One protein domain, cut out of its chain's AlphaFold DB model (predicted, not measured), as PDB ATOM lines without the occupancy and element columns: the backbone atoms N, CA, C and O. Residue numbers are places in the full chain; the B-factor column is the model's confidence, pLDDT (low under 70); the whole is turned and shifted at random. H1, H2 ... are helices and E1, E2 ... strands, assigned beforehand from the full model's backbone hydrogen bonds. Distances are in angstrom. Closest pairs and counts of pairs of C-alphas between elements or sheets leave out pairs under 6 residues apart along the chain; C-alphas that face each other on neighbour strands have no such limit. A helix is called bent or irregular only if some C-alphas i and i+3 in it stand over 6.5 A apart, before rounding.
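What this domain is: This is residues 4 to 172 of the 268 residues of an uncharacterized protein of Chloroflexi bacterium (UniProt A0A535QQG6). A cluster of crossed helices packs round H8, with H1, H2, H5, H6, H7 and H9 about it, a small hairpin E1 E2 at one end of the longest axis, and residues 31 to 49 with H4 reaching away at the other end. H10 packs on H5, and residues 150 to 155 stick out as a free loop. The printed part has 169 residues with ten named helices and two strands, in the order H1 to H7, E1, E2, H8 to H10; the strands are antiparallel and the class is mostly helix. It is compact, with a radius of gyration of the C-alphas of 16.5 A and spans of 51 by 39 by 32 A.

How they stand to each other: H1, residues 4 to 9, touches residues 135 to 140 alone of the hub H8, residues 127 to 140; the closest C-alphas, of Gln 4 and Gln 139, are 4.8 A apart. H2, residues 11 to 23, touches H8 at a steep tilt of 54 degrees, closest at Val 15 and Leu 131, 6.1 A between C-alphas. H2 and H7, residues 93 to 107, touch at a shallow tilt of 14 degrees, opposite ways, with C-alphas of Ile 19 and His 100 closest at 6.5 A. H3, residues 27 to 30, is close but not clearly touching H10, residues 159 to 166, and H4, residues 50 to 54, touches no helix. H5, residues 62 to 77, and H6, residues 79 to 90, form a helical hairpin at 32 degrees; H6 touches with residues 81 to 85 alone, and the C-alphas of Ala 75 and Ala 82 are closest, 5.4 A. H5 is irregular, with C-alphas 74 and 77 7.3 A apart, and has a kink of 32 degrees near residue 69. E1, residues 111 to 113, and E2, residues 116 to 118, form a hairpin, with N 111 and O 118 2.9 A apart and N 118 and O 111 2.8 A apart, within hydrogen-bond range. H8 and H9, residues 142 to 147, touch only at the corner, and only just, with 3 pairs of C-alphas within 8 A, closest at Leu 137 and Leu 143, 5.1 A. Every O i to N i+4 pair is within range in H1, H2 and H6 to H10; H5 has 6 of 12, H4 0 of 1 but 2 of 2 O i to N i+3 pairs, and H3 is too short for an i+4 pair.

Where its parts are: H1 begins at C-alpha 4, (-12.165, 21.579, -24.792). From first to last C-alpha H2 measures 18.6 A, H5 24.0 A, H6 16.2 A, H7 20.6 A and H8 20.0 A. H10 ends at C-alpha 166, (1.034, 26.486, -26.592).

The domain as a whole: The C-alphas farthest apart, of Pro 47 and Asp 114, are 54.1 A apart. The printed part has no cut; H3 to H4 and H9 to H10 are long links. Mean pLDDT of the printed part is 94.5, and Asn 151 alone is under 70.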
ATOM      1  N   GLN A   4     -11.263  22.727 -24.810       97.50
ATOM      2  CA  GLN A   4     -12.165  21.579 -24.792       97.50
ATOM      3  C   GLN A   4     -11.725  20.457 -25.732       97.50
ATOM      4  O   GLN A   4     -11.676  19.299 -25.323       97.50
ATOM      5  N   SER A   5     -11.418  20.773 -26.994       96.25
ATOM      6  CA  SER A   5     -10.998  19.747 -27.953       96.25
ATOM      7  C   SER A   5      -9.685  19.080 -27.542       96.25
ATOM      8  O   SER A   5      -9.541  17.878 -27.740       96.25
ATOM      9  N   TRP A   6      -8.774  19.837 -26.921       97.31
ATOM     10  CA  TRP A   6      -7.533  19.322 -26.345       97.31
ATOM     11  C   TRP A   6      -7.804  18.398 -25.154       97.31
ATOM     12  O   TRP A   6      -7.400  17.245 -25.185       97.31
ATOM     13  N   ALA A   7      -8.586  18.841 -24.168       97.56
ATOM     14  CA  ALA A   7      -8.913  18.081 -22.960       97.56
ATOM     15  C   ALA A   7      -9.599  16.733 -23.234       97.56
ATOM     16  O   ALA A   7      -9.495  15.794 -22.444       97.56
ATOM     17  N   GLN A   8     -10.364  16.663 -24.326       96.44
ATOM     18  CA  GLN A   8     -11.041  15.448 -24.777       96.44
ATOM     19  C   GLN A   8     -10.099  14.513 -25.546       96.44
ATOM     20  O   GLN A   8     -10.271  13.298 -25.492       96.44
ATOM     21  N   ALA A   9      -9.131  15.071 -26.277       96.06
ATOM     22  CA  ALA A   9      -8.179  14.306 -27.073       96.06
ATOM     23  C   ALA A   9      -7.006  13.781 -26.233       96.06
ATOM     24  O   ALA A   9      -6.607  12.632 -26.407       96.06
ATOM     25  N   ASP A  10      -6.485  14.601 -25.319       96.88
ATOM     26  CA  ASP A  10      -5.331  14.288 -24.482       96.88
ATOM     27  C   ASP A  10      -5.459  14.917 -23.085       96.88
ATOM     28  O   ASP A  10      -4.939  15.990 -22.773       96.88
ATOM     29  N   ALA A  11      -6.210  14.235 -22.220       97.94
ATOM     30  CA  ALA A  11      -6.439  14.683 -20.850       97.94
ATOM     31  C   ALA A  11      -5.165  14.657 -19.986       97.94
ATOM     32  O   ALA A  11      -5.055  15.449 -19.049       97.94
ATOM     33  N   VAL A  12      -4.226  13.743 -20.267       98.12
ATOM     34  CA  VAL A  12      -2.976  13.627 -19.498       98.12
ATOM     35  C   VAL A  12      -2.054  14.790 -19.835       98.12
ATOM     36  O   VAL A  12      -1.518  15.399 -18.911       98.12
ATOM     37  N   ASP A  13      -1.924  15.140 -21.120       97.94
ATOM     38  CA  ASP A  13      -1.164  16.315 -21.561       97.94
ATOM     39  C   ASP A  13      -1.708  17.593 -20.915       97.94
ATOM     40  O   ASP A  13      -0.949  18.312 -20.281       97.94
ATOM     41  N   LEU A  14      -3.031  17.814 -20.918       98.38
ATOM     42  CA  LEU A  14      -3.619  18.991 -20.266       98.38
ATOM     43  C   LEU A  14      -3.317  19.073 -18.766       98.38
ATOM     44  O   LEU A  14      -3.005  20.149 -18.260       98.38
ATOM     45  N   VAL A  15      -3.423  17.959 -18.034       98.44
ATOM     46  CA  VAL A  15      -3.110  17.940 -16.593       98.44
ATOM     47  C   VAL A  15      -1.612  18.143 -16.350       98.44
ATOM     48  O   VAL A  15      -1.246  18.812 -15.385       98.44
ATOM     49  N   THR A  16      -0.760  17.619 -17.232       98.25
ATOM     50  CA  THR A  16       0.697  17.817 -17.187       98.25
ATOM     51  C   THR A  16       1.063  19.277 -17.462       98.25
ATOM     52  O   THR A  16       1.815  19.872 -16.706       98.25
ATOM     53  N   THR A  17       0.455  19.921 -18.455       98.31
ATOM     54  CA  THR A  17       0.649  21.359 -18.668       98.31
ATOM     55  C   THR A  17       0.149  22.156 -17.470       98.31
ATOM     56  O   THR A  17       0.845  23.023 -16.957       98.31
ATOM     57  N   ALA A  18      -1.039  21.840 -16.953       98.44
ATOM     58  CA  ALA A  18      -1.621  22.590 -15.848       98.44
ATOM     59  C   ALA A  18      -0.813  22.500 -14.541       98.44
ATOM     60  O   ALA A  18      -0.852  23.450 -13.758       98.44
ATOM     61  N   ILE A  19      -0.096  21.399 -14.278       98.06
ATOM     62  CA  ILE A  19       0.773  21.316 -13.097       98.06
ATOM     63  C   ILE A  19       2.014  22.208 -13.247       98.06
ATOM     64  O   ILE A  19       2.349  22.922 -12.299       98.06
ATOM     65  N   ASP A  20       2.624  22.244 -14.435       98.19
ATOM     66  CA  ASP A  20       3.783  23.096 -14.726       98.19
ATOM     67  C   ASP A  20       3.388  24.582 -14.663       98.19
ATOM     68  O   ASP A  20       4.099  25.413 -14.091       98.19
ATOM     69  N   GLU A  21       2.201  24.914 -15.175       98.12
ATOM     70  CA  GLU A  21       1.614  26.256 -15.101       98.12
ATOM     71  C   GLU A  21       1.329  26.665 -13.654       98.12
ATOM     72  O   GLU A  21       1.679  27.767 -13.237       98.12
ATOM     73  N   LEU A  22       0.751  25.763 -12.852       98.06
ATOM     74  CA  LEU A  22       0.484  25.992 -11.430       98.06
ATOM     75  C   LEU A  22       1.773  26.234 -10.628       98.06
ATOM     76  O   LEU A  22       1.770  27.037  -9.692       98.06
ATOM     77  N   ALA A  23       2.863  25.556 -10.989       96.69
ATOM     78  CA  ALA A  23       4.174  25.717 -10.367       96.69
ATOM     79  C   ALA A  23       4.973  26.917 -10.908       96.69
ATOM     80  O   ALA A  23       6.026  27.239 -10.355       96.69
ATOM     81  N   GLY A  24       4.493  27.585 -11.964       96.25
ATOM     82  CA  GLY A  24       5.214  28.673 -12.628       96.25
ATOM     83  C   GLY A  24       6.488  28.201 -13.336       96.25
ATOM     84  O   GLY A  24       7.455  28.956 -13.410       96.25
ATOM     85  N   GLN A  25       6.500  26.953 -13.808       95.38
ATOM     86  CA  GLN A  25       7.633  26.312 -14.487       95.38
ATOM     87  C   GLN A  25       7.396  26.097 -15.989       95.38
ATOM     88  O   GLN A  25       8.279  25.601 -16.684       95.38
ATOM     89  N   SER A  26       6.223  26.475 -16.495       96.19
ATOM     90  CA  SER A  26       5.889  26.396 -17.915       96.19
ATOM     91  C   SER A  26       6.743  27.336 -18.775       96.19
ATOM     92  O   SER A  26       7.341  28.307 -18.294       96.19
ATOM     93  N   ALA A  27       6.761  27.074 -20.084       95.19
ATOM     94  CA  ALA A  27       7.453  27.926 -21.044       95.19
ATOM     95  C   ALA A  27       6.925  29.368 -21.003       95.19
ATOM     96  O   ALA A  27       7.719  30.310 -21.016       95.19
ATOM     97  N   THR A  28       5.607  29.559 -20.882       96.38
ATOM     98  CA  THR A  28       5.004  30.884 -20.729       96.38
ATOM     99  C   THR A  28       5.431  31.530 -19.416       96.38
ATOM    100  O   THR A  28       5.796  32.705 -19.433       96.38
ATOM    101  N   ALA A  29       5.451  30.808 -18.290       96.00
ATOM    102  CA  ALA A  29       5.828  31.369 -16.986       96.00
ATOM    103  C   ALA A  29       7.271  31.896 -16.945       96.00
ATOM    104  O   ALA A  29       7.538  32.913 -16.301       96.00
ATOM    105  N   LEU A  30       8.181  31.249 -17.676       96.38
ATOM    106  CA  LEU A  30       9.601  31.604 -17.727       96.38
ATOM    107  C   LEU A  30       9.978  32.485 -18.934       96.38
ATOM    108  O   LEU A  30      11.125  32.932 -19.038       96.38
ATOM    109  N   TYR A  31       9.020  32.789 -19.817       95.38
ATOM    110  CA  TYR A  31       9.242  33.425 -21.121       95.38
ATOM    111  C   TYR A  31       9.979  34.775 -21.051       95.38
ATOM    112  O   TYR A  31      11.003  34.970 -21.711       95.38
ATOM    113  N   GLY A  32       9.458  35.721 -20.263       94.75
ATOM    114  CA  GLY A  32       9.906  37.113 -20.215       94.75
ATOM    115  C   GLY A  32       8.977  38.115 -20.911       94.75
ATOM    116  O   GLY A  32       7.802  37.830 -21.171       94.75
ATOM    117  N   PRO A  33       9.462  39.339 -21.194       94.50
ATOM    118  CA  PRO A  33       8.663  40.364 -21.860       94.50
ATOM    119  C   PRO A  33       8.140  39.884 -23.228       94.50
ATOM    120  O   PRO A  33       8.882  39.220 -23.953       94.50
ATOM    121  N   PRO A  34       6.900  40.226 -23.623       93.88
ATOM    122  CA  PRO A  34       6.028  41.229 -23.011       93.88
ATOM    123  C   PRO A  34       5.115  40.699 -21.894       93.88
ATOM    124  O   PRO A  34       4.341  41.488 -21.344       93.88
ATOM    125  N   TYR A  35       5.176  39.402 -21.576       94.88
ATOM    126  CA  TYR A  35       4.193  38.734 -20.721       94.88
ATOM    127  C   TYR A  35       4.548  38.778 -19.239       94.88
ATOM    128  O   TYR A  35       3.677  39.028 -18.415       94.88
ATOM    129  N   ASN A  36       5.812  38.564 -18.883       94.69
ATOM    130  CA  ASN A  36       6.241  38.516 -17.486       94.69
ATOM    131  C   ASN A  36       7.732  38.856 -17.338       94.69
ATOM    132  O   ASN A  36       8.383  39.324 -18.271       94.69
ATOM    133  N   ASN A  37       8.265  38.657 -16.132       94.19
ATOM    134  CA  ASN A  37       9.651  38.974 -15.782       94.19
ATOM    135  C   ASN A  37      10.618  37.786 -15.954       94.19
ATOM    136  O   ASN A  37      11.733  37.848 -15.439       94.19
ATOM    137  N   GLY A  38      10.197  36.713 -16.632       94.06
ATOM    138  CA  GLY A  38      11.069  35.604 -17.011       94.06
ATOM    139  C   GLY A  38      12.200  36.029 -17.955       94.06
ATOM    140  O   GLY A  38      12.277  37.178 -18.406       94.06
ATOM    141  N   THR A  39      13.110  35.100 -18.242       94.25
ATOM    142  CA  THR A  39      14.301  35.382 -19.058       94.25
ATOM    143  C   THR A  39      14.602  34.333 -20.122       94.25
ATOM    144  O   THR A  39      15.516  34.546 -20.918       94.25
ATOM    145  N   ASP A  40      13.856  33.231 -20.173       93.94
ATOM    146  CA  ASP A  40      14.242  32.051 -20.954       93.94
ATOM    147  C   ASP A  40      14.109  32.275 -22.463       93.94
ATOM    148  O   ASP A  40      14.895  31.732 -23.239       93.94
ATOM    149  N   ALA A  41      13.178  33.135 -22.886       93.00
ATOM    150  CA  ALA A  41      13.001  33.502 -24.288       93.00
ATOM    151  C   ALA A  41      13.650  34.852 -24.650       93.00
ATOM    152  O   ALA A  41      13.441  35.354 -25.756       93.00
ATOM    153  N   VAL A  42      14.422  35.473 -23.746       93.56
ATOM    154  CA  VAL A  42      14.997  36.802 -23.991       93.56
ATOM    155  C   VAL A  42      16.066  36.751 -25.081       93.56
ATOM    156  O   VAL A  42      17.157  36.204 -24.918       93.56
ATOM    157  N   GLN A  43      15.775  37.426 -26.189       92.31
ATOM    158  CA  GLN A  43      16.683  37.557 -27.319       92.31
ATOM    159  C   GLN A  43      17.709  38.675 -27.065       92.31
ATOM    160  O   GLN A  43      17.350  39.833 -26.802       92.31
ATOM    161  N   SER A  44      19.007  38.358 -27.159       92.62
ATOM    162  CA  SER A  44      20.079  39.345 -26.977       92.62
ATOM    163  C   SER A  44      21.336  39.047 -27.802       92.62
ATOM    164  O   SER A  44      21.715  37.894 -27.988       92.62
ATOM    165  N   ILE A  45      21.993  40.103 -28.297       90.75
ATOM    166  CA  ILE A  45      23.318  40.049 -28.931       90.75
ATOM    167  C   ILE A  45      24.190  41.130 -28.290       90.75
ATOM    168  O   ILE A  45      24.031  42.326 -28.551       90.75
ATOM    169  N   GLY A  46      25.124  40.712 -27.432       87.81
ATOM    170  CA  GLY A  46      25.945  41.639 -26.650       87.81
ATOM    171  C   GLY A  46      25.066  42.585 -25.813       87.81
ATOM    172  O   GLY A  46      24.217  42.103 -25.068       87.81
ATOM    173  N   PRO A  47      25.224  43.918 -25.916       87.75
ATOM    174  CA  PRO A  47      24.412  44.875 -25.158       87.75
ATOM    175  C   PRO A  47      23.016  45.128 -25.760       87.75
ATOM    176  O   PRO A  47      22.253  45.923 -25.214       87.75
ATOM    177  N   ILE A  48      22.683  44.521 -26.905       89.69
ATOM    178  CA  ILE A  48      21.430  44.772 -27.623       89.69
ATOM    179  C   ILE A  48      20.414  43.694 -27.244       89.69
ATOM    180  O   ILE A  48      20.567  42.538 -27.627       89.69
ATOM    181  N   SER A  49      19.358  44.083 -26.526       92.25
ATOM    182  CA  SER A  49      18.213  43.221 -26.209       92.25
ATOM    183  C   SER A  49      16.903  44.002 -26.375       92.25
ATOM    184  O   SER A  49      16.343  44.501 -25.396       92.25
ATOM    185  N   PRO A  50      16.408  44.157 -27.619       90.12
ATOM    186  CA  PRO A  50      15.274  45.031 -27.915       90.12
ATOM    187  C   PRO A  50      13.988  44.619 -27.191       90.12
ATOM    188  O   PRO A  50      13.209  45.479 -26.790       90.12
ATOM    189  N   GLN A  51      13.794  43.313 -26.975       89.38
ATOM    190  CA  GLN A  51      12.654  42.755 -26.242       89.38
ATOM    191  C   GLN A  51      12.547  43.330 -24.822       89.38
ATOM    192  O   GLN A  51      11.461  43.710 -24.391       89.38
ATOM    193  N   THR A  52      13.672  43.471 -24.113       91.44
ATOM    194  CA  THR A  52      13.678  44.012 -22.742       91.44
ATOM    195  C   THR A  52      13.384  45.510 -22.691       91.44
ATOM    196  O   THR A  52      12.828  45.986 -21.705       91.44
ATOM    197  N   TRP A  53      13.684  46.261 -23.757       92.75
ATOM    198  CA  TRP A  53      13.403  47.701 -23.821       92.75
ATOM    199  C   TRP A  53      11.903  48.001 -23.857       92.75
ATOM    200  O   TRP A  53      11.479  49.041 -23.357       92.75
ATOM    201  N   GLY A  54      11.109  47.095 -24.435       90.06
ATOM    202  CA  GLY A  54       9.646  47.183 -24.444       90.06
ATOM    203  C   GLY A  54       8.993  46.833 -23.103       90.06
ATOM    204  O   GLY A  54       7.849  47.217 -22.874       90.06
ATOM    205  N   GLY A  55       9.714  46.136 -22.215       91.94
ATOM    206  CA  GLY A  55       9.232  45.737 -20.893       91.94
ATOM    207  C   GLY A  55       7.958  44.881 -20.909       91.94
ATOM    208  O   GLY A  55       7.471  44.450 -21.957       91.94
ATOM    209  N   VAL A  56       7.408  44.631 -19.721       94.38
ATOM    210  CA  VAL A  56       6.164  43.865 -19.544       94.38
ATOM    211  C   VAL A  56       4.957  44.767 -19.784       94.38
ATOM    212  O   VAL A  56       4.818  45.807 -19.142       94.38
ATOM    213  N   HIS A  57       4.076  44.364 -20.699       90.25
ATOM    214  CA  HIS A  57       2.863  45.119 -21.040       90.25
ATOM    215  C   HIS A  57       1.657  44.250 -21.428       90.25
ATOM    216  O   HIS A  57       0.540  44.759 -21.452       90.25
ATOM    217  N   GLY A  58       1.845  42.950 -21.665       85.38
ATOM    218  CA  GLY A  58       0.770  41.966 -21.802       85.38
ATOM    219  C   GLY A  58       0.743  41.035 -20.598       85.38
ATOM    220  O   GLY A  58       0.854  39.837 -20.786       85.38
ATOM    221  N   ASN A  59       0.708  41.581 -19.377       90.06
ATOM    222  CA  ASN A  59       0.982  40.838 -18.142       90.06
ATOM    223  C   ASN A  59       0.167  39.534 -18.029       90.06
ATOM    224  O   ASN A  59      -1.057  39.591 -17.895       90.06
ATOM    225  N   VAL A  60       0.857  38.393 -18.037       94.50
ATOM    226  CA  VAL A  60       0.289  37.058 -17.805       94.50
ATOM    227  C   VAL A  60       0.953  36.469 -16.570       94.50
ATOM    228  O   VAL A  60       2.179  36.452 -16.468       94.50
ATOM    229  N   ASP A  61       0.135  35.975 -15.647       95.50
ATOM    230  CA  ASP A  61       0.571  35.266 -14.443       95.50
ATOM    231  C   ASP A  61       0.034  33.831 -14.506       95.50
ATOM    232  O   ASP A  61      -1.064  33.585 -14.005       95.50
ATOM    233  N   PRO A  62       0.739  32.891 -15.163       96.19
ATOM    234  CA  PRO A  62       0.168  31.591 -15.506       96.19
ATOM    235  C   PRO A  62      -0.397  30.779 -14.329       96.19
ATOM    236  O   PRO A  62      -1.536  30.311 -14.457       96.19
ATOM    237  N   PRO A  63       0.266  30.699 -13.149       97.12
ATOM    238  CA  PRO A  63      -0.319  30.042 -11.981       97.12
ATOM    239  C   PRO A  63      -1.712  30.573 -11.631       97.12
ATOM    240  O   PRO A  63      -2.639  29.806 -11.353       97.12
ATOM    241  N   ASN A  64      -1.889  31.898 -11.654       96.50
ATOM    242  CA  ASN A  64      -3.159  32.511 -11.294       96.50
ATOM    243  C   ASN A  64      -4.151  32.541 -12.456       96.50
ATOM    244  O   ASN A  64      -5.318  32.200 -12.271       96.50
ATOM    245  N   ASP A  65      -3.707  32.947 -13.636       95.88
ATOM    246  CA  ASP A  65      -4.545  33.152 -14.808       95.88
ATOM    247  C   ASP A  65      -5.073  31.843 -15.387       95.88
ATOM    248  O   ASP A  65      -6.248  31.789 -15.755       95.88
ATOM    249  N   PHE A  66      -4.246  30.799 -15.456       97.38
ATOM    250  CA  PHE A  66      -4.609  29.551 -16.131       97.38
ATOM    251  C   PHE A  66      -5.179  28.498 -15.181       97.38
ATOM    252  O   PHE A  66      -5.993  27.679 -15.607       97.38
ATOM    253  N   VAL A  67      -4.813  28.542 -13.894       98.00
ATOM    254  CA  VAL A  67      -5.188  27.498 -12.926       98.00
ATOM    255  C   VAL A  67      -6.004  28.049 -11.756       98.00
ATOM    256  O   VAL A  67      -7.185  27.722 -11.622       98.00
ATOM    257  N   ILE A  68      -5.428  28.902 -10.903       97.75
ATOM    258  CA  ILE A  68      -6.072  29.279  -9.631       97.75
ATOM    259  C   ILE A  68      -7.364  30.080  -9.833       97.75
ATOM    260  O   ILE A  68      -8.359  29.794  -9.167       97.75
ATOM    261  N   ASN A  69      -7.390  31.080 -10.715       96.00
ATOM    262  CA  ASN A  69      -8.581  31.909 -10.917       96.00
ATOM    263  C   ASN A  69      -9.737  31.118 -11.557       96.00
ATOM    264  O   ASN A  69     -10.848  31.205 -11.025       96.00
ATOM    265  N   PRO A  70      -9.525  30.299 -12.608       96.12
ATOM    266  CA  PRO A  70     -10.563  29.395 -13.102       96.12
ATOM    267  C   PRO A  70     -11.112  28.453 -12.022       96.12
ATOM    268  O   PRO A  70     -12.330  28.315 -11.887       96.12
ATOM    269  N   LEU A  71     -10.239  27.868 -11.194       97.31
ATOM    270  CA  LEU A  71     -10.659  26.996 -10.096       97.31
ATOM    271  C   LEU A  71     -11.446  27.744  -9.018       97.31
ATOM    272  O   LEU A  71     -12.454  27.232  -8.539       97.31
ATOM    273  N   LYS A  72     -11.058  28.977  -8.673       95.88
ATOM    274  CA  LYS A  72     -11.817  29.826  -7.739       95.88
ATOM    275  C   LYS A  72     -13.235  30.100  -8.232       95.88
ATOM    276  O   LYS A  72     -14.159  30.080  -7.424       95.88
ATOM    277  N   GLN A  73     -13.421  30.312  -9.536       93.06
ATOM    278  CA  GLN A  73     -14.755  30.513 -10.108       93.06
ATOM    279  C   GLN A  73     -15.621  29.253  -9.960       93.06
ATOM    280  O   GLN A  73     -16.792  29.343  -9.581       93.06
ATOM    281  N   ALA A  74     -15.034  28.073 -10.181       91.06
ATOM    282  CA  ALA A  74     -15.713  26.790 -10.005       91.06
ATOM    283  C   ALA A  74     -15.981  26.429  -8.531       91.06
ATOM    284  O   ALA A  74     -16.996  25.804  -8.226       91.06
ATOM    285  N   ALA A  75     -15.125  26.874  -7.608       92.88
ATOM    286  CA  ALA A  75     -15.206  26.567  -6.179       92.88
ATOM    287  C   ALA A  75     -16.412  27.199  -5.454       92.88
ATOM    288  O   ALA A  75     -16.654  26.884  -4.292       92.88
ATOM    289  N   SER A  76     -17.198  28.055  -6.119       87.62
ATOM    290  CA  SER A  76     -18.341  28.771  -5.524       87.62
ATOM    291  C   SER A  76     -19.335  27.863  -4.775       87.62
ATOM    292  O   SER A  76     -19.957  28.311  -3.817       87.62
ATOM    293  N   ASN A  77     -19.470  26.596  -5.188       87.19
ATOM    294  CA  ASN A  77     -20.313  25.588  -4.530       87.19
ATOM    295  C   ASN A  77     -19.539  24.318  -4.124       87.19
ATOM    296  O   ASN A  77     -20.160  23.303  -3.813       87.19
ATOM    297  N   ASP A  78     -18.205  24.360  -4.126       94.38
ATOM    298  CA  ASP A  78     -17.344  23.232  -3.770       94.38
ATOM    299  C   ASP A  78     -16.377  23.637  -2.650       94.38
ATOM    300  O   ASP A  78     -15.323  24.242  -2.865       94.38
ATOM    301  N   ALA A  79     -16.763  23.299  -1.417       95.19
ATOM    302  CA  ALA A  79     -15.982  23.617  -0.229       95.19
ATOM    303  C   ALA A  79     -14.643  22.861  -0.178       95.19
ATOM    304  O   ALA A  79     -13.683  23.380   0.396       95.19
ATOM    305  N   GLN A  80     -14.566  21.663  -0.772       96.88
ATOM    306  CA  GLN A  80     -13.326  20.896  -0.810       96.88
ATOM    307  C   GLN A  80     -12.337  21.562  -1.762       96.88
ATOM    308  O   GLN A  80     -11.203  21.818  -1.369       96.88
ATOM    309  N   LEU A  81     -12.782  21.943  -2.962       97.75
ATOM    310  CA  LEU A  81     -11.941  22.667  -3.913       97.75
ATOM    311  C   LEU A  81     -11.453  24.006  -3.338       97.75
ATOM    312  O   LEU A  81     -10.280  24.350  -3.474       97.75
ATOM    313  N   ALA A  82     -12.314  24.749  -2.635       97.50
ATOM    314  CA  ALA A  82     -11.916  25.986  -1.958       97.50
ATOM    315  C   ALA A  82     -10.840  25.752  -0.876       97.50
ATOM    316  O   ALA A  82      -9.899  26.543  -0.741       97.50
ATOM    317  N   SER A  83     -10.966  24.660  -0.114       97.94
ATOM    318  CA  SER A  83      -9.972  24.244   0.880       97.94
ATOM    319  C   SER A  83      -8.651  23.846   0.224       97.94
ATOM    320  O   SER A  83      -7.593  24.239   0.703       97.94
ATOM    321  N   ASP A  84      -8.703  23.119  -0.888       98.25
ATOM    322  CA  ASP A  84      -7.531  22.641  -1.623       98.25
ATOM    323  C   ASP A  84      -6.734  23.792  -2.246       98.25
ATOM    324  O   ASP A  84      -5.515  23.860  -2.081       98.25
ATOM    325  N   ILE A  85      -7.425  24.763  -2.858       98.12
ATOM    326  CA  ILE A  85      -6.810  26.013  -3.333       98.12
ATOM    327  C   ILE A  85      -6.124  26.732  -2.165       98.12
ATOM    328  O   ILE A  85      -4.986  27.179  -2.292       98.12
ATOM    329  N   SER A  86      -6.792  26.822  -1.013       97.94
ATOM    330  CA  SER A  86      -6.235  27.477   0.175       97.94
ATOM    331  C   SER A  86      -5.015  26.729   0.726       97.94
ATOM    332  O   SER A  86      -4.035  27.363   1.113       97.94
ATOM    333  N   ALA A  87      -5.042  25.394   0.725       98.19
ATOM    334  CA  ALA A  87      -3.933  24.550   1.152       98.19
ATOM    335  C   ALA A  87      -2.715  24.704   0.231       98.19
ATOM    336  O   ALA A  87      -1.598  24.841   0.728       98.19
ATOM    337  N   TRP A  88      -2.927  24.755  -1.089       97.88
ATOM    338  CA  TRP A  88      -1.868  25.050  -2.054       97.88
ATOM    339  C   TRP A  88      -1.255  26.429  -1.802       97.88
ATOM    340  O   TRP A  88      -0.042  26.549  -1.652       97.88
ATOM    341  N   GLN A  89      -2.087  27.471  -1.697       97.12
ATOM    342  CA  GLN A  89      -1.621  28.850  -1.528       97.12
ATOM    343  C   GLN A  89      -0.938  29.106  -0.174       97.12
ATOM    344  O   GLN A  89      -0.087  29.989  -0.083       97.12
ATOM    345  N   ALA A  90      -1.305  28.363   0.874       97.75
ATOM    346  CA  ALA A  90      -0.689  28.466   2.197       97.75
ATOM    347  C   ALA A  90       0.611  27.652   2.337       97.75
ATOM    348  O   ALA A  90       1.368  27.874   3.286       97.75
ATOM    349  N   ALA A  91       0.866  26.701   1.437       97.88
ATOM    350  CA  ALA A  91       2.081  25.902   1.449       97.88
ATOM    351  C   ALA A  91       3.313  26.742   1.073       97.88
ATOM    352  O   ALA A  91       3.227  27.718   0.329       97.88
ATOM    353  N   SER A  92       4.486  26.357   1.583       97.94
ATOM    354  CA  SER A  92       5.745  26.974   1.159       97.94
ATOM    355  C   SER A  92       6.075  26.604  -0.289       97.94
ATOM    356  O   SER A  92       5.663  25.548  -0.769       97.94
ATOM    357  N   ALA A  93       6.893  27.424  -0.955       96.19
ATOM    358  CA  ALA A  93       7.394  27.125  -2.299       96.19
ATOM    359  C   ALA A  93       8.080  25.744  -2.370       96.19
ATOM    360  O   ALA A  93       7.836  24.983  -3.299       96.19
ATOM    361  N   ASP A  94       8.850  25.370  -1.341       97.56
ATOM    362  CA  ASP A  94       9.471  24.039  -1.249       97.56
ATOM    363  C   ASP A  94       8.436  22.906  -1.221       97.56
ATOM    364  O   ASP A  94       8.662  21.833  -1.776       97.56
ATOM    365  N   GLN A  95       7.306  23.113  -0.540       98.12
ATOM    366  CA  GLN A  95       6.255  22.102  -0.453       98.12
ATOM    367  C   GLN A  95       5.446  22.021  -1.751       98.12
ATOM    368  O   GLN A  95       5.140  20.919  -2.200       98.12
ATOM    369  N   GLN A  96       5.159  23.166  -2.375       97.94
ATOM    370  CA  GLN A  96       4.564  23.238  -3.710       97.94
ATOM    371  C   GLN A  96       5.436  22.510  -4.741       97.94
ATOM    372  O   GLN A  96       4.926  21.673  -5.480       97.94
ATOM    373  N   GLY A  97       6.754  22.743  -4.718       97.50
ATOM    374  CA  GLY A  97       7.721  22.052  -5.576       97.50
ATOM    375  C   GLY A  97       7.748  20.538  -5.351       97.50
ATOM    376  O   GLY A  97       7.728  19.773  -6.307       97.50
ATOM    377  N   LYS A  98       7.692  20.069  -4.098       98.06
ATOM    378  CA  LYS A  98       7.610  18.624  -3.809       98.06
ATOM    379  C   LYS A  98       6.341  17.981  -4.361       98.06
ATOM    380  O   LYS A  98       6.419  16.893  -4.927       98.06
ATOM    381  N   TRP A  99       5.185  18.623  -4.179       98.38
ATOM    382  CA  TRP A  99       3.924  18.124  -4.734       98.38
ATOM    383  C   TRP A  99       3.941  18.127  -6.260       98.38
ATOM    384  O   TRP A  99       3.495  17.152  -6.863       98.38
ATOM    385  N   HIS A 100       4.502  19.182  -6.858       97.75
ATOM    386  CA  HIS A 100       4.730  19.278  -8.292       97.75
ATOM    387  C   HIS A 100       5.556  18.092  -8.803       97.75
ATOM    388  O   HIS A 100       5.051  17.274  -9.566       97.75
ATOM    389  N   ASP A 101       6.783  17.929  -8.310       97.88
ATOM    390  CA  ASP A 101       7.723  16.923  -8.814       97.88
ATOM    391  C   ASP A 101       7.195  15.493  -8.630       97.88
ATOM    392  O   ASP A 101       7.354  14.633  -9.506       97.88
ATOM    393  N   ALA A 102       6.539  15.232  -7.495       98.06
ATOM    394  CA  ALA A 102       5.929  13.941  -7.209       98.06
ATOM    395  C   ALA A 102       4.772  13.637  -8.174       98.06
ATOM    396  O   ALA A 102       4.713  12.534  -8.725       98.06
ATOM    397  N   TYR A 103       3.869  14.597  -8.400       98.25
ATOM    398  CA  TYR A 103       2.710  14.388  -9.268       98.25
ATOM    399  C   TYR A 103       3.106  14.369 -10.751       98.25
ATOM    400  O   TYR A 103       2.680  13.467 -11.466       98.25
ATOM    401  N   ALA A 104       4.016  15.243 -11.193       97.25
ATOM    402  CA  ALA A 104       4.600  15.221 -12.538       97.25
ATOM    403  C   ALA A 104       5.302  13.886 -12.845       97.25
ATOM    404  O   ALA A 104       5.194  13.342 -13.944       97.25
ATOM    405  N   THR A 105       5.983  13.296 -11.856       97.88
ATOM    406  CA  THR A 105       6.558  11.951 -11.999       97.88
ATOM    407  C   THR A 105       5.471  10.891 -12.160       97.88
ATOM    408  O   THR A 105       5.584  10.041 -13.040       97.88
ATOM    409  N   ALA A 106       4.414  10.952 -11.351       97.81
ATOM    410  CA  ALA A 106       3.308   9.998 -11.406       97.81
ATOM    411  C   ALA A 106       2.483  10.110 -12.703       97.81
ATOM    412  O   ALA A 106       1.954   9.106 -13.184       97.81
ATOM    413  N   LEU A 107       2.404  11.307 -13.297       97.69
ATOM    414  CA  LEU A 107       1.683  11.558 -14.547       97.69
ATOM    415  C   LEU A 107       2.273  10.814 -15.753       97.69
ATOM    416  O   LEU A 107       1.537  10.489 -16.683       97.69
ATOM    417  N   LYS A 108       3.563  10.454 -15.718       96.56
ATOM    418  CA  LYS A 108       4.224   9.677 -16.784       96.56
ATOM    419  C   LYS A 108       3.587   8.305 -17.013       96.56
ATOM    420  O   LYS A 108       3.599   7.811 -18.136       96.56
ATOM    421  N   ASP A 109       3.017   7.720 -15.961       96.31
ATOM    422  CA  ASP A 109       2.326   6.427 -15.989       96.31
ATOM    423  C   ASP A 109       0.801   6.579 -15.809       96.31
ATOM    424  O   ASP A 109       0.097   5.611 -15.488       96.31
ATOM    425  N   ALA A 110       0.276   7.797 -15.992       96.94
ATOM    426  CA  ALA A 110      -1.137   8.088 -15.814       96.94
ATOM    427  C   ALA A 110      -2.023   7.311 -16.787       96.94
ATOM    428  O   ALA A 110      -1.656   6.959 -17.909       96.94
ATOM    429  N   ARG A 111      -3.263   7.092 -16.355       95.69
ATOM    430  CA  ARG A 111      -4.317   6.490 -17.169       95.69
ATOM    431  C   ARG A 111      -5.544   7.372 -17.162       95.69
ATOM    432  O   ARG A 111      -5.851   7.996 -16.149       95.69
ATOM    433  N   VAL A 112      -6.277   7.350 -18.266       96.00
ATOM    434  CA  VAL A 112      -7.584   7.995 -18.357       96.00
ATOM    435  C   VAL A 112      -8.666   6.949 -18.107       96.00
ATOM    436  O   VAL A 112      -8.796   5.996 -18.875       96.00
ATOM    437  N   THR A 113      -9.439   7.128 -17.037       92.44
ATOM    438  CA  THR A 113     -10.595   6.282 -16.695       92.44
ATOM    439  C   THR A 113     -11.814   7.179 -16.531       92.44
ATOM    440  O   THR A 113     -11.773   8.127 -15.751       92.44
ATOM    441  N   ASP A 114     -12.885   6.923 -17.287       89.38
ATOM    442  CA  ASP A 114     -14.116   7.733 -17.277       89.38
ATOM    443  C   ASP A 114     -13.870   9.245 -17.468       89.38
ATOM    444  O   ASP A 114     -14.479  10.087 -16.811       89.38
ATOM    445  N   GLY A 115     -12.922   9.594 -18.347       89.25
ATOM    446  CA  GLY A 115     -12.538  10.984 -18.622       89.25
ATOM    447  C   GLY A 115     -11.704  11.647 -17.521       89.25
ATOM    448  O   GLY A 115     -11.383  12.824 -17.638       89.25
ATOM    449  N   LYS A 116     -11.320  10.920 -16.468       94.38
ATOM    450  CA  LYS A 116     -10.475  11.421 -15.377       94.38
ATOM    451  C   LYS A 116      -9.058  10.890 -15.502       94.38
ATOM    452  O   LYS A 116      -8.860   9.721 -15.830       94.38
ATOM    453  N   VAL A 117      -8.084  11.732 -15.179       96.75
ATOM    454  CA  VAL A 117      -6.681  11.327 -15.067       96.75
ATOM    455  C   VAL A 117      -6.462  10.668 -13.708       96.75
ATOM    456  O   VAL A 117      -6.718  11.258 -12.662       96.75
ATOM    457  N   THR A 118      -6.004   9.423 -13.736       95.56
ATOM    458  CA  THR A 118      -5.671   8.615 -12.559       95.56
ATOM    459  C   THR A 118      -4.187   8.287 -12.571       95.56
ATOM    460  O   THR A 118      -3.651   7.907 -13.613       95.56
ATOM    461  N   VAL A 119      -3.538   8.413 -11.419       96.00
ATOM    462  CA  VAL A 119      -2.121   8.090 -11.205       96.00
ATOM    463  C   VAL A 119      -1.988   7.066 -10.076       96.00
ATOM    464  O   VAL A 119      -2.970   6.764  -9.397       96.00
ATOM    465  N   SER A 120      -0.788   6.523  -9.875       94.81
ATOM    466  CA  SER A 120      -0.474   5.719  -8.686       94.81
ATOM    467  C   SER A 120      -0.654   6.518  -7.393       94.81
ATOM    468  O   SER A 120      -0.509   7.735  -7.404       94.81
ATOM    469  N   ASP A 121      -0.891   5.838  -6.272       92.69
ATOM    470  CA  ASP A 121      -0.963   6.492  -4.962       92.69
ATOM    471  C   ASP A 121       0.366   7.179  -4.594       92.69
ATOM    472  O   ASP A 121       1.451   6.621  -4.782       92.69
ATOM    473  N   GLY A 122       0.274   8.371  -4.004       93.75
ATOM    474  CA  GLY A 122       1.418   9.142  -3.528       93.75
ATOM    475  C   GLY A 122       0.994  10.412  -2.793       93.75
ATOM    476  O   GLY A 122      -0.191  10.740  -2.718       93.75
ATOM    477  N   ASP A 123       1.968  11.117  -2.215       94.94
ATOM    478  CA  ASP A 123       1.734  12.397  -1.540       94.94
ATOM    479  C   ASP A 123       1.884  13.555  -2.531       94.94
ATOM    480  O   ASP A 123       2.985  14.024  -2.824       94.94
ATOM    481  N   TYR A 124       0.745  13.997  -3.051       96.44
ATOM    482  CA  TYR A 124       0.637  15.079  -4.030       96.44
ATOM    483  C   TYR A 124      -0.083  16.310  -3.457       96.44
ATOM    484  O   TYR A 124      -0.378  17.258  -4.185       96.44
ATOM    485  N   GLY A 125      -0.415  16.289  -2.160       96.31
ATOM    486  CA  GLY A 125      -1.216  17.333  -1.527       96.31
ATOM    487  C   GLY A 125      -2.559  17.569  -2.240       96.31
ATOM    488  O   GLY A 125      -3.208  16.606  -2.655       96.31
ATOM    489  N   PRO A 126      -2.997  18.833  -2.398       97.75
ATOM    490  CA  PRO A 126      -4.274  19.163  -3.038       97.75
ATOM    491  C   PRO A 126      -4.251  19.075  -4.577       97.75
ATOM    492  O   PRO A 126      -5.299  19.197  -5.218       97.75
ATOM    493  N   VAL A 127      -3.075  18.878  -5.187       98.00
ATOM    494  CA  VAL A 127      -2.858  19.057  -6.632       98.00
ATOM    495  C   VAL A 127      -3.753  18.159  -7.500       98.00
ATOM    496  O   VAL A 127      -4.402  18.698  -8.399       98.00
ATOM    497  N   PRO A 128      -3.890  16.839  -7.248       97.56
ATOM    498  CA  PRO A 128      -4.709  15.984  -8.110       97.56
ATOM    499  C   PRO A 128      -6.186  16.391  -8.127       97.56
ATOM    500  O   PRO A 128      -6.823  16.344  -9.179       97.56
ATOM    501  N   ASN A 129      -6.738  16.821  -6.985       97.44
ATOM    502  CA  ASN A 129      -8.130  17.263  -6.934       97.44
ATOM    503  C   ASN A 129      -8.309  18.606  -7.655       97.44
ATOM    504  O   ASN A 129      -9.246  18.758  -8.437       97.44
ATOM    505  N   MET A 130      -7.389  19.556  -7.455       98.50
ATOM    506  CA  MET A 130      -7.402  20.842  -8.160       98.50
ATOM    507  C   MET A 130      -7.350  20.656  -9.680       98.50
ATOM    508  O   MET A 130      -8.200  21.177 -10.400       98.50
ATOM    509  N   LEU A 131      -6.393  19.874 -10.181       98.44
ATOM    510  CA  LEU A 131      -6.216  19.686 -11.620       98.44
ATOM    511  C   LEU A 131      -7.285  18.775 -12.234       98.44
ATOM    512  O   LEU A 131      -7.666  18.980 -13.385       98.44
ATOM    513  N   GLY A 132      -7.861  17.851 -11.461       98.06
ATOM    514  CA  GLY A 132      -9.052  17.104 -11.869       98.06
ATOM    515  C   GLY A 132     -10.263  18.011 -12.125       98.06
ATOM    516  O   GLY A 132     -10.961  17.839 -13.126       98.06
ATOM    517  N   HIS A 133     -10.484  19.020 -11.276       98.19
ATOM    518  CA  HIS A 133     -11.531  20.024 -11.500       98.19
ATOM    519  C   HIS A 133     -11.220  20.922 -12.700       98.19
ATOM    520  O   HIS A 133     -12.116  21.212 -13.494       98.19
ATOM    521  N   LEU A 134      -9.957  21.327 -12.880       98.44
ATOM    522  CA  LEU A 134      -9.553  22.118 -14.044       98.44
ATOM    523  C   LEU A 134      -9.787  21.342 -15.348       98.44
ATOM    524  O   LEU A 134     -10.354  21.886 -16.295       98.44
ATOM    525  N   LEU A 135      -9.434  20.054 -15.374       98.56
ATOM    526  CA  LEU A 135      -9.707  19.161 -16.498       98.56
ATOM    527  C   LEU A 135     -11.212  19.064 -16.787       98.56
ATOM    528  O   LEU A 135     -11.613  19.117 -17.945       98.56
ATOM    529  N   GLN A 136     -12.063  18.986 -15.763       97.62
ATOM    530  CA  GLN A 136     -13.516  18.982 -15.959       97.62
ATOM    531  C   GLN A 136     -14.022  20.306 -16.563       97.62
ATOM    532  O   GLN A 136     -14.869  20.301 -17.466       97.62
ATOM    533  N   LEU A 137     -13.494  21.452 -16.117       97.38
ATOM    534  CA  LEU A 137     -13.792  22.753 -16.730       97.38
ATOM    535  C   LEU A 137     -13.343  22.794 -18.194       97.38
ATOM    536  O   LEU A 137     -14.064  23.314 -19.046       97.38
ATOM    537  N   ALA A 138     -12.182  22.220 -18.498       97.94
ATOM    538  CA  ALA A 138     -11.669  22.109 -19.854       97.94
ATOM    539  C   ALA A 138     -12.584  21.236 -20.727       97.94
ATOM    540  O   ALA A 138     -13.092  21.695 -21.746       97.94
ATOM    541  N   GLN A 139     -12.911  20.021 -20.286       97.81
ATOM    542  CA  GLN A 139     -13.756  19.064 -21.011       97.81
ATOM    543  C   GLN A 139     -15.179  19.572 -21.287       97.81
ATOM    544  O   GLN A 139     -15.789  19.203 -22.296       97.81
ATOM    545  N   THR A 140     -15.710  20.429 -20.415       96.75
ATOM    546  CA  THR A 140     -17.025  21.068 -20.590       96.75
ATOM    547  C   THR A 140     -16.982  22.327 -21.462       96.75
ATOM    548  O   THR A 140     -18.038  22.827 -21.843       96.75
ATOM    549  N   GLY A 141     -15.790  22.836 -21.798       95.94
ATOM    550  CA  GLY A 141     -15.596  24.110 -22.502       95.94
ATOM    551  C   GLY A 141     -15.756  25.346 -21.611       95.94
ATOM    552  O   GLY A 141     -15.670  26.473 -22.095       95.94
ATOM    553  N   ALA A 142     -15.959  25.165 -20.303       95.38
ATOM    554  CA  ALA A 142     -16.007  26.272 -19.356       95.38
ATOM    555  C   ALA A 142     -14.654  26.996 -19.271       95.38
ATOM    556  O   ALA A 142     -14.629  28.223 -19.190       95.38
ATOM    557  N   LEU A 143     -13.536  26.260 -19.343       96.81
ATOM    558  CA  LEU A 143     -12.197  26.853 -19.275       96.81
ATOM    559  C   LEU A 143     -11.903  27.780 -20.465       96.81
ATOM    560  O   LEU A 143     -11.363  28.862 -20.251       96.81
ATOM    561  N   ASP A 144     -12.338  27.426 -21.683       94.44
ATOM    562  CA  ASP A 144     -12.243  28.310 -22.858       94.44
ATOM    563  C   ASP A 144     -12.902  29.674 -22.582       94.44
ATOM    564  O   ASP A 144     -12.329  30.725 -22.866       94.44
ATOM    565  N   GLY A 145     -14.093  29.670 -21.974       91.56
ATOM    566  CA  GLY A 145     -14.804  30.894 -21.602       91.56
ATOM    567  C   GLY A 145     -14.146  31.658 -20.449       91.56
ATOM    568  O   GLY A 145     -14.083  32.886 -20.484       91.56
ATOM    569  N   LEU A 146     -13.630  30.950 -19.440       93.19
ATOM    570  CA  LEU A 146     -12.980  31.559 -18.276       93.19
ATOM    571  C   LEU A 146     -11.681  32.281 -18.657       93.19
ATOM    572  O   LEU A 146     -11.468  33.406 -18.199       93.19
ATOM    573  N   LEU A 147     -10.862  31.702 -19.543       93.25
ATOM    574  CA  LEU A 147      -9.626  32.338 -20.024       93.25
ATOM    575  C   LEU A 147      -9.877  33.489 -21.006       93.25
ATOM    576  O   LEU A 147      -9.016  34.349 -21.179       93.25
ATOM    577  N   LEU A 148     -11.062  33.532 -21.619       89.75
ATOM    578  CA  LEU A 148     -11.512  34.638 -22.462       89.75
ATOM    579  C   LEU A 148     -12.303  35.701 -21.703       89.75
ATOM    580  O   LEU A 148     -12.693  36.698 -22.313       89.75
ATOM    581  N   SER A 149     -12.560  35.522 -20.407       77.44
ATOM    582  CA  SER A 149     -13.313  36.511 -19.641       77.44
ATOM    583  C   SER A 149     -12.552  37.841 -19.598       77.44
ATOM    584  O   SER A 149     -11.399  37.921 -19.174       77.44
ATOM    585  N   SER A 150     -13.192  38.904 -20.086       71.31
ATOM    586  CA  SER A 150     -12.642  40.257 -20.082       71.31
ATOM    587  C   SER A 150     -13.711  41.272 -19.693       71.31
ATOM    588  O   SER A 150     -14.912  41.018 -19.786       71.31
ATOM    589  N   ASN A 151     -13.272  42.454 -19.259       68.56
ATOM    590  CA  ASN A 151     -14.164  43.559 -18.896       68.56
ATOM    591  C   ASN A 151     -14.697  44.331 -20.123       68.56
ATOM    592  O   ASN A 151     -15.258  45.418 -19.975       68.56
ATOM    593  N   HIS A 152     -14.508  43.807 -21.338       73.94
ATOM    594  CA  HIS A 152     -14.906  44.448 -22.586       73.94
ATOM    595  C   HIS A 152     -16.067  43.699 -23.248       73.94
ATOM    596  O   HIS A 152     -16.147  42.478 -23.198       73.94
ATOM    597  N   PHE A 153     -16.967  44.443 -23.900       76.75
ATOM    598  CA  PHE A 153     -18.110  43.850 -24.607       76.75
ATOM    599  C   PHE A 153     -17.677  42.988 -25.803       76.75
ATOM    600  O   PHE A 153     -18.286  41.958 -26.079       76.75
ATOM    601  N   TYR A 154     -16.619  43.405 -26.505       78.69
ATOM    602  CA  TYR A 154     -15.989  42.624 -27.563       78.69
ATOM    603  C   TYR A 154     -14.672  42.065 -27.043       78.69
ATOM    604  O   TYR A 154     -13.796  42.833 -26.646       78.69
ATOM    605  N   GLN A 155     -14.541  40.740 -27.069       81.75
ATOM    606  CA  GLN A 155     -13.282  40.080 -26.769       81.75
ATOM    607  C   GLN A 155     -12.458  39.947 -28.053       81.75
ATOM    608  O   GLN A 155     -12.899  39.325 -29.017       81.75
ATOM    609  N   THR A 156     -11.271  40.548 -28.060       85.62
ATOM    610  CA  THR A 156     -10.294  40.458 -29.157       85.62
ATOM    611  C   THR A 156      -8.933  39.961 -28.685       85.62
ATOM    612  O   THR A 156      -8.049  39.748 -29.510       85.62
ATOM    613  N   ASP A 157      -8.754  39.795 -27.376       88.19
ATOM    614  CA  ASP A 157      -7.538  39.274 -26.773       88.19
ATOM    615  C   ASP A 157      -7.705  37.780 -26.469       88.19
ATOM    616  O   ASP A 157      -8.445  37.379 -25.571       88.19
ATOM    617  N   TYR A 158      -7.007  36.960 -27.251       91.12
ATOM    618  CA  TYR A 158      -6.968  35.506 -27.111       91.12
ATOM    619  C   TYR A 158      -5.629  35.033 -26.527       91.12
ATOM    620  O   TYR A 158      -5.333  33.843 -26.583       91.12
ATOM    621  N   SER A 159      -4.815  35.938 -25.968       92.50
ATOM    622  CA  SER A 159      -3.450  35.627 -25.525       92.50
ATOM    623  C   SER A 159      -3.439  34.510 -24.485       92.50
ATOM    624  O   SER A 159      -2.730  33.529 -24.658       92.50
ATOM    625  N   LYS A 160      -4.285  34.596 -23.449       94.19
ATOM    626  CA  LYS A 160      -4.337  33.602 -22.364       94.19
ATOM    627  C   LYS A 160      -4.625  32.172 -22.845       94.19
ATOM    628  O   LYS A 160      -3.802  31.301 -22.582       94.19
ATOM    629  N   PRO A 161      -5.733  31.891 -23.561       94.38
ATOM    630  CA  PRO A 161      -5.989  30.533 -24.029       94.38
ATOM    631  C   PRO A 161      -4.960  30.053 -25.058       94.38
ATOM    632  O   PRO A 161      -4.657  28.865 -25.080       94.38
ATOM    633  N   LEU A 162      -4.409  30.942 -25.896       94.38
ATOM    634  CA  LEU A 162      -3.374  30.560 -26.861       94.38
ATOM    635  C   LEU A 162      -2.057  30.182 -26.177       94.38
ATOM    636  O   LEU A 162      -1.467  29.180 -26.560       94.38
ATOM    637  N   LEU A 163      -1.627  30.941 -25.166       95.62
ATOM    638  CA  LEU A 163      -0.418  30.648 -24.392       95.62
ATOM    639  C   LEU A 163      -0.565  29.346 -23.597       95.62
ATOM    640  O   LEU A 163       0.289  28.477 -23.704       95.62
ATOM    641  N   PHE A 164      -1.699  29.152 -22.918       96.88
ATOM    642  CA  PHE A 164      -1.954  27.910 -22.184       96.88
ATOM    643  C   PHE A 164      -1.953  26.669 -23.097       96.88
ATOM    644  O   PHE A 164      -1.405  25.631 -22.746       96.88
ATOM    645  N   MET A 165      -2.542  26.765 -24.297       96.19
ATOM    646  CA  MET A 165      -2.496  25.668 -25.274       96.19
ATOM    647  C   MET A 165      -1.103  25.470 -25.890       96.19
ATOM    648  O   MET A 165      -0.761  24.348 -26.257       96.19
ATOM    649  N   ASN A 166      -0.324  26.543 -26.051       93.94
ATOM    650  CA  ASN A 166       1.034  26.486 -26.592       93.94
ATOM    651  C   ASN A 166       1.993  25.719 -25.673       93.94
ATOM    652  O   ASN A 166       2.913  25.073 -26.167       93.94
ATOM    653  N   ASP A 167       1.767  25.779 -24.363       96.12
ATOM    654  CA  ASP A 167       2.622  25.129 -23.369       96.12
ATOM    655  C   ASP A 167       2.359  23.616 -23.241       96.12
ATOM    656  O   ASP A 167       3.129  22.905 -22.595       96.12
ATOM    657  N   GLY A 168       1.302  23.103 -23.880       95.38
ATOM    658  CA  GLY A 168       1.021  21.670 -23.992       95.38
ATOM    659  C   GLY A 168       1.615  21.009 -25.233       95.38
ATOM    660  O   GLY A 168       1.995  21.664 -26.204       95.38
ATOM    661  N   GLY A 169       1.666  19.675 -25.235       94.94
ATOM    662  CA  GLY A 169       2.158  18.876 -26.359       94.94
ATOM    663  C   GLY A 169       1.152  18.722 -27.503       94.94
ATOM    664  O   GLY A 169       1.547  18.474 -28.647       94.94
ATOM    665  N   TYR A 170      -0.142  18.910 -27.239       93.56
ATOM    666  CA  TYR A 170      -1.199  18.685 -28.228       93.56
ATOM    667  C   TYR A 170      -1.131  19.614 -29.450       93.56
ATOM    668  O   TYR A 170      -1.243  19.150 -30.589       93.56
ATOM    669  N   VAL A 171      -0.929  20.922 -29.252       91.50
ATOM    670  CA  VAL A 171      -0.857  21.881 -30.371       91.50
ATOM    671  C   VAL A 171       0.401  21.672 -31.222       91.50
ATOM    672  O   VAL A 171       0.253  21.566 -32.444       91.50
ATOM    673  N   PRO A 172       1.610  21.531 -30.641       91.06
ATOM    674  CA  PRO A 172       2.808  21.167 -31.393       91.06
ATOM    675  C   PRO A 172       2.664  19.860 -32.182       91.06
ATOM    676  O   PRO A 172       3.075  19.806 -33.341       91.06
TER     677      PRO A 172